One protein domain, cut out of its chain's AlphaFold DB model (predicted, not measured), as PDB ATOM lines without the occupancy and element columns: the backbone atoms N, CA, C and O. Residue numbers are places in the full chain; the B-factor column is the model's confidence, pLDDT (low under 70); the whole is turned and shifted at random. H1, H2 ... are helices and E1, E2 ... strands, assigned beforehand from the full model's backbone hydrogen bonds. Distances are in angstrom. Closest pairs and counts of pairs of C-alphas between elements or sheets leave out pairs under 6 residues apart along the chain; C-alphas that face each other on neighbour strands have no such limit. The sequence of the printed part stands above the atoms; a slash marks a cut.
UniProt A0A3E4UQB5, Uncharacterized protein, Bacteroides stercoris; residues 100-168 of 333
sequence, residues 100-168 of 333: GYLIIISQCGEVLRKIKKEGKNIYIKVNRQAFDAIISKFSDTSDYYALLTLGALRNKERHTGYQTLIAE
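This is residues 100 to 168 of the 333 residues of an uncharacterized protein of Bacteroides stercoris (UniProt A0A3E4UQB5). A small three-stranded sheet has a long helix, H2, crossing over one face, while the short helix H1 packs on H2 and near one end of the sheet; the other face is bare. After H2 the tail folds back to pair briefly with E3. The printed part has 69 residues, with E1, E2, E3, H1 and H2 in chain order; the sheet is mixed, in the order E2, E1, E3, and the class is mixed. It is compact, with a radius of gyration of the C-alphas of 11.6 A and spans of 33 by 27 by 20 A.

Begin at inner strand E1, residues 100 to 106. Edge strand E2, residues 111 to 118, forms an antiparallel hairpin with it; find N 102 and O 115, 2.8 A apart. Edge strand E3, residues 122 to 126, is parallel to E1; N 105 and O 124 are 2.9 A apart. Residues 125 to 126 of E3 also pair antiparallel with residues 166 to 167. H2, residues 143 to 160, is on the sheet at a height of 10.9 A and runs across the strands, at 71 degrees to E2 on the local plane. H1, residues 128 to 135, touches residues 145 to 153 of H2 at a steep tilt of 65 degrees, opposite ways; their closest C-alphas, of Ile 135 and Thr 149, are 6.1 A apart. H1 and H2 with the sheet make two layers, helices on one face of a sheet. In both helices every O i to N i+4 pair is within hydrogen-bond range.

Find C-alpha 100 at (-128.660, -31.272, 104.415); E1 runs 19.3 A from there. E2 spans 18.9 A, E3 13.0 A and H1 10.3 A. H2 runs 25.9 A to C-alpha 160 at (-122.458, -48.505, 131.118).

The C-alphas of Gly 119 and Thr 160 are farthest apart, at 32.8 A. The printed part has no cut, and no link is long. Look for pLDDT under 70 at 15 residues, among them 117 to 120 and 158 to 163.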
ATOM      1  N   GLY A 100    -129.382 -30.087 103.959       69.12
ATOM      2  CA  GLY A 100    -128.660 -31.272 104.415       69.12
ATOM      3  C   GLY A 100    -129.571 -32.277 105.119       69.12
ATOM      4  O   GLY A 100    -130.756 -32.037 105.363       69.12
ATOM      5  N   TYR A 101    -129.019 -33.442 105.453       78.19
ATOM      6  CA  TYR A 101    -129.737 -34.475 106.196       78.19
ATOM      7  C   TYR A 101    -128.889 -35.059 107.321       78.19
ATOM      8  O   TYR A 101    -127.723 -35.396 107.121       78.19
ATOM      9  N   LEU A 102    -129.499 -35.270 108.485       82.44
ATOM     10  CA  LEU A 102    -129.018 -36.255 109.441       82.44
ATOM     11  C   LEU A 102    -129.512 -37.634 108.993       82.44
ATOM     12  O   LEU A 102    -130.715 -37.886 108.905       82.44
ATOM     13  N   ILE A 103    -128.577 -38.520 108.685       85.44
ATOM     14  CA  ILE A 103    -128.834 -39.861 108.175       85.44
ATOM     15  C   ILE A 103    -128.432 -40.841 109.272       85.44
ATOM     16  O   ILE A 103    -127.249 -41.034 109.548       85.44
ATOM     17  N   ILE A 104    -129.434 -41.444 109.906       88.88
ATOM     18  CA  ILE A 104    -129.231 -42.487 110.908       88.88
ATOM     19  C   ILE A 104    -129.145 -43.807 110.164       88.88
ATOM     20  O   ILE A 104    -130.066 -44.167 109.425       88.88
ATOM     21  N   ILE A 105    -128.049 -44.523 110.359       90.00
ATOM     22  CA  ILE A 105    -127.778 -45.781 109.673       90.00
ATOM     23  C   ILE A 105    -127.512 -46.909 110.662       90.00
ATOM     24  O   ILE A 105    -127.014 -46.692 111.765       90.00
ATOM     25  N   SER A 106    -127.800 -48.135 110.251       89.12
ATOM     26  CA  SER A 106    -127.434 -49.324 111.008       89.12
ATOM     27  C   SER A 106    -125.941 -49.643 110.878       89.12
ATOM     28  O   SER A 106    -125.232 -49.129 110.008       89.12
ATOM     29  N   GLN A 107    -125.472 -50.590 111.692       84.31
ATOM     30  CA  GLN A 107    -124.121 -51.147 111.588       84.31
ATOM     31  C   GLN A 107    -123.803 -51.768 110.215       84.31
ATOM     32  O   GLN A 107    -122.633 -51.823 109.846       84.31
ATOM     33  N   CYS A 108    -124.810 -52.205 109.448       82.12
ATOM     34  CA  CYS A 108    -124.629 -52.732 108.093       82.12
ATOM     35  C   CYS A 108    -124.799 -51.674 106.984       82.12
ATOM     36  O   CYS A 108    -124.727 -52.020 105.809       82.12
ATOM     37  N   GLY A 109    -124.997 -50.397 107.334       80.25
ATOM     38  CA  GLY A 109    -125.126 -49.294 106.373       80.25
ATOM     39  C   GLY A 109    -126.542 -49.059 105.836       80.25
ATOM     40  O   GLY A 109    -126.721 -48.235 104.942       80.25
ATOM     41  N   GLU A 110    -127.559 -49.737 106.374       87.69
ATOM     42  CA  GLU A 110    -128.964 -49.474 106.033       87.69
ATOM     43  C   GLU A 110    -129.402 -48.126 106.605       87.69
ATOM     44  O   GLU A 110    -129.185 -47.860 107.785       87.69
ATOM     45  N   VAL A 111    -130.053 -47.290 105.794       88.75
ATOM     46  CA  VAL A 111    -130.637 -46.028 106.267       88.75
ATOM     47  C   VAL A 111    -131.890 -46.328 107.083       88.75
ATOM     48  O   VAL A 111    -132.913 -46.726 106.537       88.75
ATOM     49  N   LEU A 112    -131.815 -46.094 108.392       89.12
ATOM     50  CA  LEU A 112    -132.928 -46.275 109.323       89.12
ATOM     51  C   LEU A 112    -133.838 -45.044 109.351       89.12
ATOM     52  O   LEU A 112    -135.061 -45.171 109.434       89.12
ATOM     53  N   ARG A 113    -133.251 -43.842 109.294       89.12
ATOM     54  CA  ARG A 113    -133.968 -42.557 109.259       89.12
ATOM     55  C   ARG A 113    -133.178 -41.505 108.488       89.12
ATOM     56  O   ARG A 113    -131.948 -41.531 108.457       89.12
ATOM     57  N   LYS A 114    -133.900 -40.552 107.899       88.12
ATOM     58  CA  LYS A 114    -133.343 -39.417 107.162       88.12
ATOM     59  C   LYS A 114    -134.100 -38.150 107.551       88.12
ATOM     60  O   LYS A 114    -135.217 -37.942 107.096       88.12
ATOM     61  N   ILE A 115    -133.471 -37.328 108.380       83.12
ATOM     62  CA  ILE A 115    -134.074 -36.148 109.005       83.12
ATOM     63  C   ILE A 115    -133.487 -34.908 108.340       83.12
ATOM     64  O   ILE A 115    -132.265 -34.791 108.226       83.12
ATOM     65  N   LYS A 116    -134.334 -33.988 107.872       80.12
ATOM     66  CA  LYS A 116    -133.871 -32.750 107.229       80.12
ATOM     67  C   LYS A 116    -133.159 -31.861 108.254       80.12
ATOM     68  O   LYS A 116    -133.659 -31.665 109.357       80.12
ATOM     69  N   LYS A 117    -132.001 -31.319 107.881       68.56
ATOM     70  CA  LYS A 117    -131.199 -30.401 108.699       68.56
ATOM     71  C   LYS A 117    -130.579 -29.324 107.806       68.56
ATOM     72  O   LYS A 117    -130.373 -29.543 106.617       68.56
ATOM     73  N   GLU A 118    -130.269 -28.167 108.368       61.81
ATOM     74  CA  GLU A 118    -129.426 -27.177 107.700       61.81
ATOM     75  C   GLU A 118    -127.977 -27.677 107.548       61.81
ATOM     76  O   GLU A 118    -127.399 -28.300 108.446       61.81
ATOM     77  N   GLY A 119    -127.376 -27.386 106.396       65.19
ATOM     78  CA  GLY A 119    -125.964 -27.612 106.135       65.19
ATOM     79  C   GLY A 119    -125.665 -28.941 105.442       65.19
ATOM     80  O   GLY A 119    -126.216 -29.276 104.400       65.19
ATOM     81  N   LYS A 120    -124.678 -29.677 105.957       65.94
ATOM     82  CA  LYS A 120    -124.110 -30.860 105.291       65.94
ATOM     83  C   LYS A 120    -124.772 -32.142 105.780       65.94
ATOM     84  O   LYS A 120    -125.253 -32.206 106.907       65.94
ATOM     85  N   ASN A 121    -124.725 -33.190 104.955       70.94
ATOM     86  CA  ASN A 121    -125.129 -34.518 105.406       70.94
ATOM     87  C   ASN A 121    -124.240 -34.983 106.566       70.94
ATOM     88  O   ASN A 121    -123.012 -34.976 106.454       70.94
ATOM     89  N   ILE A 122    -124.878 -35.410 107.651       76.19
ATOM     90  CA  ILE A 122    -124.243 -36.016 108.820       76.19
ATOM     91  C   ILE A 122    -124.731 -37.454 108.883       76.19
ATOM     92  O   ILE A 122    -125.931 -37.700 108.812       76.19
ATOM     93  N   TYR A 123    -123.814 -38.402 109.012       81.19
ATOM     94  CA  TYR A 123    -124.143 -39.817 109.121       81.19
ATOM     95  C   TYR A 123    -123.855 -40.273 110.542       81.19
ATOM     96  O   TYR A 123    -122.711 -40.181 110.967       81.19
ATOM     97  N   ILE A 124    -124.860 -40.784 111.244       84.56
ATOM     98  CA  ILE A 124    -124.690 -41.373 112.576       84.56
ATOM     99  C   ILE A 124    -124.996 -42.855 112.479       84.56
ATOM    100  O   ILE A 124    -126.079 -43.243 112.034       84.56
ATOM    101  N   LYS A 125    -124.047 -43.685 112.908       87.75
ATOM    102  CA  LYS A 125    -124.208 -45.134 112.903       87.75
ATOM    103  C   LYS A 125    -124.703 -45.601 114.260       87.75
ATOM    104  O   LYS A 125    -124.147 -45.212 115.277       87.75
ATOM    105  N   VAL A 126    -125.716 -46.461 114.280       89.00
ATOM    106  CA  VAL A 126    -126.303 -46.998 115.512       89.00
ATOM    107  C   VAL A 126    -126.381 -48.521 115.493       89.00
ATOM    108  O   VAL A 126    -126.501 -49.154 114.439       89.00
ATOM    109  N   ASN A 127    -126.363 -49.127 116.679       90.88
ATOM    110  CA  ASN A 127    -126.790 -50.507 116.855       90.88
ATOM    111  C   ASN A 127    -128.300 -50.601 116.587       90.88
ATOM    112  O   ASN A 127    -129.103 -50.044 117.335       90.88
ATOM    113  N   ARG A 128    -128.684 -51.320 115.524       92.38
ATOM    114  CA  ARG A 128    -130.084 -51.408 115.088       92.38
ATOM    115  C   ARG A 128    -130.999 -51.969 116.171       92.38
ATOM    116  O   ARG A 128    -132.044 -51.393 116.419       92.38
ATOM    117  N   GLN A 129    -130.607 -53.061 116.824       87.81
ATOM    118  CA  GLN A 129    -131.451 -53.701 117.837       87.81
ATOM    119  C   GLN A 129    -131.722 -52.754 119.007       87.81
ATOM    120  O   GLN A 129    -132.856 -52.645 119.460       87.81
ATOM    121  N   ALA A 130    -130.699 -52.030 119.466       84.06
ATOM    122  CA  ALA A 130    -130.852 -51.047 120.529       84.06
ATOM    123  C   ALA A 130    -131.699 -49.843 120.087       84.06
ATOM    124  O   ALA A 130    -132.548 -49.388 120.850       84.06
ATOM    125  N   PHE A 131    -131.498 -49.353 118.859       88.94
ATOM    126  CA  PHE A 131    -132.300 -48.274 118.286       88.94
ATOM    127  C   PHE A 131    -133.780 -48.673 118.182       88.94
ATOM    128  O   PHE A 131    -134.639 -47.974 118.709       88.94
ATOM    129  N   ASP A 132    -134.069 -49.835 117.592       89.38
ATOM    130  CA  ASP A 132    -135.427 -50.353 117.397       89.38
ATOM    131  C   ASP A 132    -136.121 -50.652 118.745       89.38
ATOM    132  O   ASP A 132    -137.305 -50.359 118.933       89.38
ATOM    133  N   ALA A 133    -135.381 -51.167 119.732       80.88
ATOM    134  CA  ALA A 133    -135.897 -51.430 121.077       80.88
ATOM    135  C   ALA A 133    -136.257 -50.155 121.856       80.88
ATOM    136  O   ALA A 133    -137.151 -50.180 122.700       80.88
ATOM    137  N   ILE A 134    -135.559 -49.044 121.613       76.12
ATOM    138  CA  ILE A 134    -135.878 -47.759 122.243       76.12
ATOM    139  C   ILE A 134    -137.001 -47.070 121.472       76.12
ATOM    140  O   ILE A 134    -137.957 -46.611 122.093       76.12
ATOM    141  N   ILE A 135    -136.925 -47.028 120.138       82.19
ATOM    142  CA  ILE A 135    -137.894 -46.274 119.336       82.19
ATOM    143  C   ILE A 135    -139.300 -46.888 119.392       82.19
ATOM    144  O   ILE A 135    -140.287 -46.164 119.347       82.19
ATOM    145  N   SER A 136    -139.404 -48.211 119.557       82.81
ATOM    146  CA  SER A 136    -140.684 -48.914 119.734       82.81
ATOM    147  C   SER A 136    -141.412 -48.575 121.038       82.81
ATOM    148  O   SER A 136    -142.591 -48.894 121.173       82.81
ATOM    149  N   LYS A 137    -140.747 -47.906 121.991       78.75
ATOM    150  CA  LYS A 137    -141.384 -47.402 123.217       78.75
ATOM    151  C   LYS A 137    -142.210 -46.138 122.981       78.75
ATOM    152  O   LYS A 137    -142.964 -45.741 123.866       78.75
ATOM    153  N   PHE A 138    -142.060 -45.495 121.825       73.25
ATOM    154  CA  PHE A 138    -142.819 -44.305 121.470       73.25
ATOM    155  C   PHE A 138    -144.092 -44.676 120.708       73.25
ATOM    156  O   PHE A 138    -144.113 -45.614 119.912       73.25
ATOM    157  N   SER A 139    -145.164 -43.917 120.944       71.75
ATOM    158  CA  SER A 139    -146.466 -44.108 120.289       71.75
ATOM    159  C   SER A 139    -146.432 -43.842 118.781       71.75
ATOM    160  O   SER A 139    -147.278 -44.345 118.047       71.75
ATOM    161  N   ASP A 140    -145.465 -43.046 118.325       78.62
ATOM    162  CA  ASP A 140    -145.138 -42.846 116.920       78.62
ATOM    163  C   ASP A 140    -143.617 -42.830 116.734       78.62
ATOM    164  O   ASP A 140    -142.851 -42.734 117.690       78.62
ATOM    165  N   THR A 141    -143.167 -42.933 115.485       78.12
ATOM    166  CA  THR A 141    -141.737 -42.964 115.159       78.12
ATOM    167  C   THR A 141    -141.291 -41.726 114.387       78.12
ATOM    168  O   THR A 141    -140.509 -41.842 113.436       78.12
ATOM    169  N   SER A 142    -141.847 -40.566 114.742       78.69
ATOM    170  CA  SER A 142    -141.475 -39.278 114.158       78.69
ATOM    171  C   SER A 142    -139.978 -38.982 114.306       78.69
ATOM    172  O   SER A 142    -139.277 -39.553 115.149       78.69
ATOM    173  N   ASP A 143    -139.481 -38.045 113.495       79.44
ATOM    174  CA  ASP A 143    -138.085 -37.594 113.534       79.44
ATOM    175  C   ASP A 143    -137.671 -37.125 114.935       79.44
ATOM    176  O   ASP A 143    -136.544 -37.364 115.368       79.44
ATOM    177  N   TYR A 144    -138.607 -36.537 115.685       74.38
ATOM    178  CA  TYR A 144    -138.388 -36.144 117.072       74.38
ATOM    179  C   TYR A 144    -137.971 -37.331 117.960       74.38
ATOM    180  O   TYR A 144    -136.974 -37.253 118.680       74.38
ATOM    181  N   TYR A 145    -138.680 -38.455 117.879       75.75
ATOM    182  CA  TYR A 145    -138.370 -39.645 118.674       75.75
ATOM    183  C   TYR A 145    -137.135 -40.398 118.177       75.75
ATOM    184  O   TYR A 145    -136.404 -40.991 118.977       75.75
ATOM    185  N   ALA A 146    -136.840 -40.331 116.879       78.00
ATOM    186  CA  ALA A 146    -135.572 -40.827 116.350       78.00
ATOM    187  C   ALA A 146    -134.375 -40.072 116.960       78.00
ATOM    188  O   ALA A 146    -133.396 -40.701 117.358       78.00
ATOM    189  N   LEU A 147    -134.472 -38.746 117.111       70.69
ATOM    190  CA  LEU A 147    -133.446 -37.932 117.774       70.69
ATOM    191  C   LEU A 147    -133.319 -38.256 119.271       70.69
ATOM    192  O   LEU A 147    -132.204 -38.425 119.763       70.69
ATOM    193  N   LEU A 148    -134.439 -38.413 119.986       69.62
ATOM    194  CA  LEU A 148    -134.416 -38.854 121.389       69.62
ATOM    195  C   LEU A 148    -133.750 -40.224 121.554       69.62
ATOM    196  O   LEU A 148    -133.016 -40.449 122.517       69.62
ATOM    197  N   THR A 149    -133.961 -41.126 120.595       77.75
ATOM    198  CA  THR A 149    -133.323 -42.446 120.589       77.75
ATOM    199  C   THR A 149    -131.800 -42.333 120.499       77.75
ATOM    200  O   THR A 149    -131.098 -43.040 121.218       77.75
ATOM    201  N   LEU A 150    -131.266 -41.412 119.685       74.69
ATOM    202  CA  LEU A 150    -129.819 -41.158 119.633       74.69
ATOM    203  C   LEU A 150    -129.270 -40.680 120.985       74.69
ATOM    204  O   LEU A 150    -128.235 -41.176 121.434       74.69
ATOM    205  N   GLY A 151    -129.982 -39.766 121.653       67.25
ATOM    206  CA  GLY A 151    -129.623 -39.294 122.992       67.25
ATOM    207  C   GLY A 151    -129.613 -40.425 124.023       67.25
ATOM    208  O   GLY A 151    -128.644 -40.585 124.766       67.25
ATOM    209  N   ALA A 152    -130.640 -41.278 124.005       70.62
ATOM    210  CA  ALA A 152    -130.731 -42.454 124.867       70.62
ATOM    211  C   ALA A 152    -129.560 -43.428 124.663       70.62
ATOM    212  O   ALA A 152    -128.972 -43.904 125.635       70.62
ATOM    213  N   LEU A 153    -129.200 -43.716 123.405       77.06
ATOM    214  CA  LEU A 153    -128.057 -44.574 123.087       77.06
ATOM    215  C   LEU A 153    -126.760 -43.970 123.630       77.06
ATOM    216  O   LEU A 153    -126.031 -44.661 124.337       77.06
ATOM    217  N   ARG A 154    -126.515 -42.677 123.384       72.25
ATOM    218  CA  ARG A 154    -125.307 -41.977 123.846       72.25
ATOM    219  C   ARG A 154    -125.168 -42.001 125.366       72.25
ATOM    220  O   ARG A 154    -124.089 -42.272 125.890       72.25
ATOM    221  N   ASN A 155    -126.257 -41.743 126.084       65.88
ATOM    222  CA  ASN A 155    -126.238 -41.784 127.541       65.88
ATOM    223  C   ASN A 155    -126.012 -43.192 128.066       65.88
ATOM    224  O   ASN A 155    -125.275 -43.362 129.039       65.88
ATOM    225  N   LYS A 156    -126.574 -44.205 127.402       69.31
ATOM    226  CA  LYS A 156    -126.291 -45.593 127.750       69.31
ATOM    227  C   LYS A 156    -124.797 -45.891 127.619       69.31
ATOM    228  O   LYS A 156    -124.240 -46.435 128.567       69.31
ATOM    229  N   GLU A 157    -124.127 -45.478 126.538       71.88
ATOM    230  CA  GLU A 157    -122.669 -45.665 126.400       71.88
ATOM    231  C   GLU A 157    -121.886 -45.007 127.545       71.88
ATOM    232  O   GLU A 157    -121.032 -45.653 128.153       71.88
ATOM    233  N   ARG A 158    -122.227 -43.754 127.893       69.44
ATOM    234  CA  ARG A 158    -121.561 -42.984 128.962       69.44
ATOM    235  C   ARG A 158    -121.637 -43.666 130.335       69.44
ATOM    236  O   ARG A 158    -120.656 -43.641 131.069       69.44
ATOM    237  N   HIS A 159    -122.774 -44.272 130.677       65.88
ATOM    238  CA  HIS A 159    -123.019 -44.806 132.027       65.88
ATOM    239  C   HIS A 159    -122.703 -46.295 132.181       65.88
ATOM    240  O   HIS A 159    -122.498 -46.769 133.294       65.88
ATOM    241  N   THR A 160    -122.682 -47.049 131.083       68.88
ATOM    242  CA  THR A 160    -122.458 -48.505 131.118       68.88
ATOM    243  C   THR A 160    -121.083 -48.918 130.600       68.88
ATOM    244  O   THR A 160    -120.676 -50.057 130.807       68.88
ATOM    245  N   GLY A 161    -120.378 -48.024 129.900       62.00
ATOM    246  CA  GLY A 161    -119.121 -48.341 129.224       62.00
ATOM    247  C   GLY A 161    -119.282 -49.161 127.935       62.00
ATOM    248  O   GLY A 161    -118.277 -49.528 127.331       62.00
ATOM    249  N   TYR A 162    -120.510 -49.444 127.476       64.25
ATOM    250  CA  TYR A 162    -120.748 -50.108 126.188       64.25
ATOM    251  C   TYR A 162    -120.493 -49.136 125.022       64.25
ATOM    252  O   TYR A 162    -121.375 -48.363 124.679       64.25
ATOM    253  N   GLN A 163    -119.320 -49.195 124.382       66.12
ATOM    254  CA  GLN A 163    -118.891 -48.268 123.309       66.12
ATOM    255  C   GLN A 163    -119.380 -48.634 121.888       66.12
ATOM    256  O   GLN A 163    -118.761 -48.252 120.900       66.12
ATOM    257  N   THR A 164    -120.430 -49.451 121.747       77.94
ATOM    258  CA  THR A 164    -120.837 -50.016 120.439       77.94
ATOM    259  C   THR A 164    -122.271 -49.676 120.035       77.94
ATOM    260  O   THR A 164    -122.831 -50.328 119.145       77.94
ATOM    261  N   LEU A 165    -122.918 -48.737 120.725       82.25
ATOM    262  CA  LEU A 165    -124.328 -48.413 120.517       82.25
ATOM    263  C   LEU A 165    -124.514 -47.302 119.489       82.25
ATOM    264  O   LEU A 165    -125.492 -47.344 118.739       82.25
ATOM    265  N   ILE A 166    -123.598 -46.339 119.440       83.75
ATOM    266  CA  ILE A 166    -123.651 -45.200 118.530       83.75
ATOM    267  C   ILE A 166    -122.234 -44.728 118.187       83.75
ATOM    268  O   ILE A 166    -121.390 -44.562 119.057       83.75
ATOM    269  N   ALA A 167    -121.979 -44.481 116.906       81.06
ATOM    270  CA  ALA A 167    -120.683 -44.045 116.410       81.06
ATOM    271  C   ALA A 167    -120.832 -42.790 115.542       81.06
ATOM    272  O   ALA A 167    -121.722 -42.718 114.682       81.06
ATOM    273  N   GLU A 168    -119.960 -41.808 115.776       78.81
ATOM    274  CA  GLU A 168    -119.931 -40.530 115.059       78.81
ATOM    275  C   GLU A 168    -119.007 -40.591 113.838       78.81
ATOM    276  O   GLU A 168    -117.984 -41.287 113.853       78.81
TER     277      GLU A 168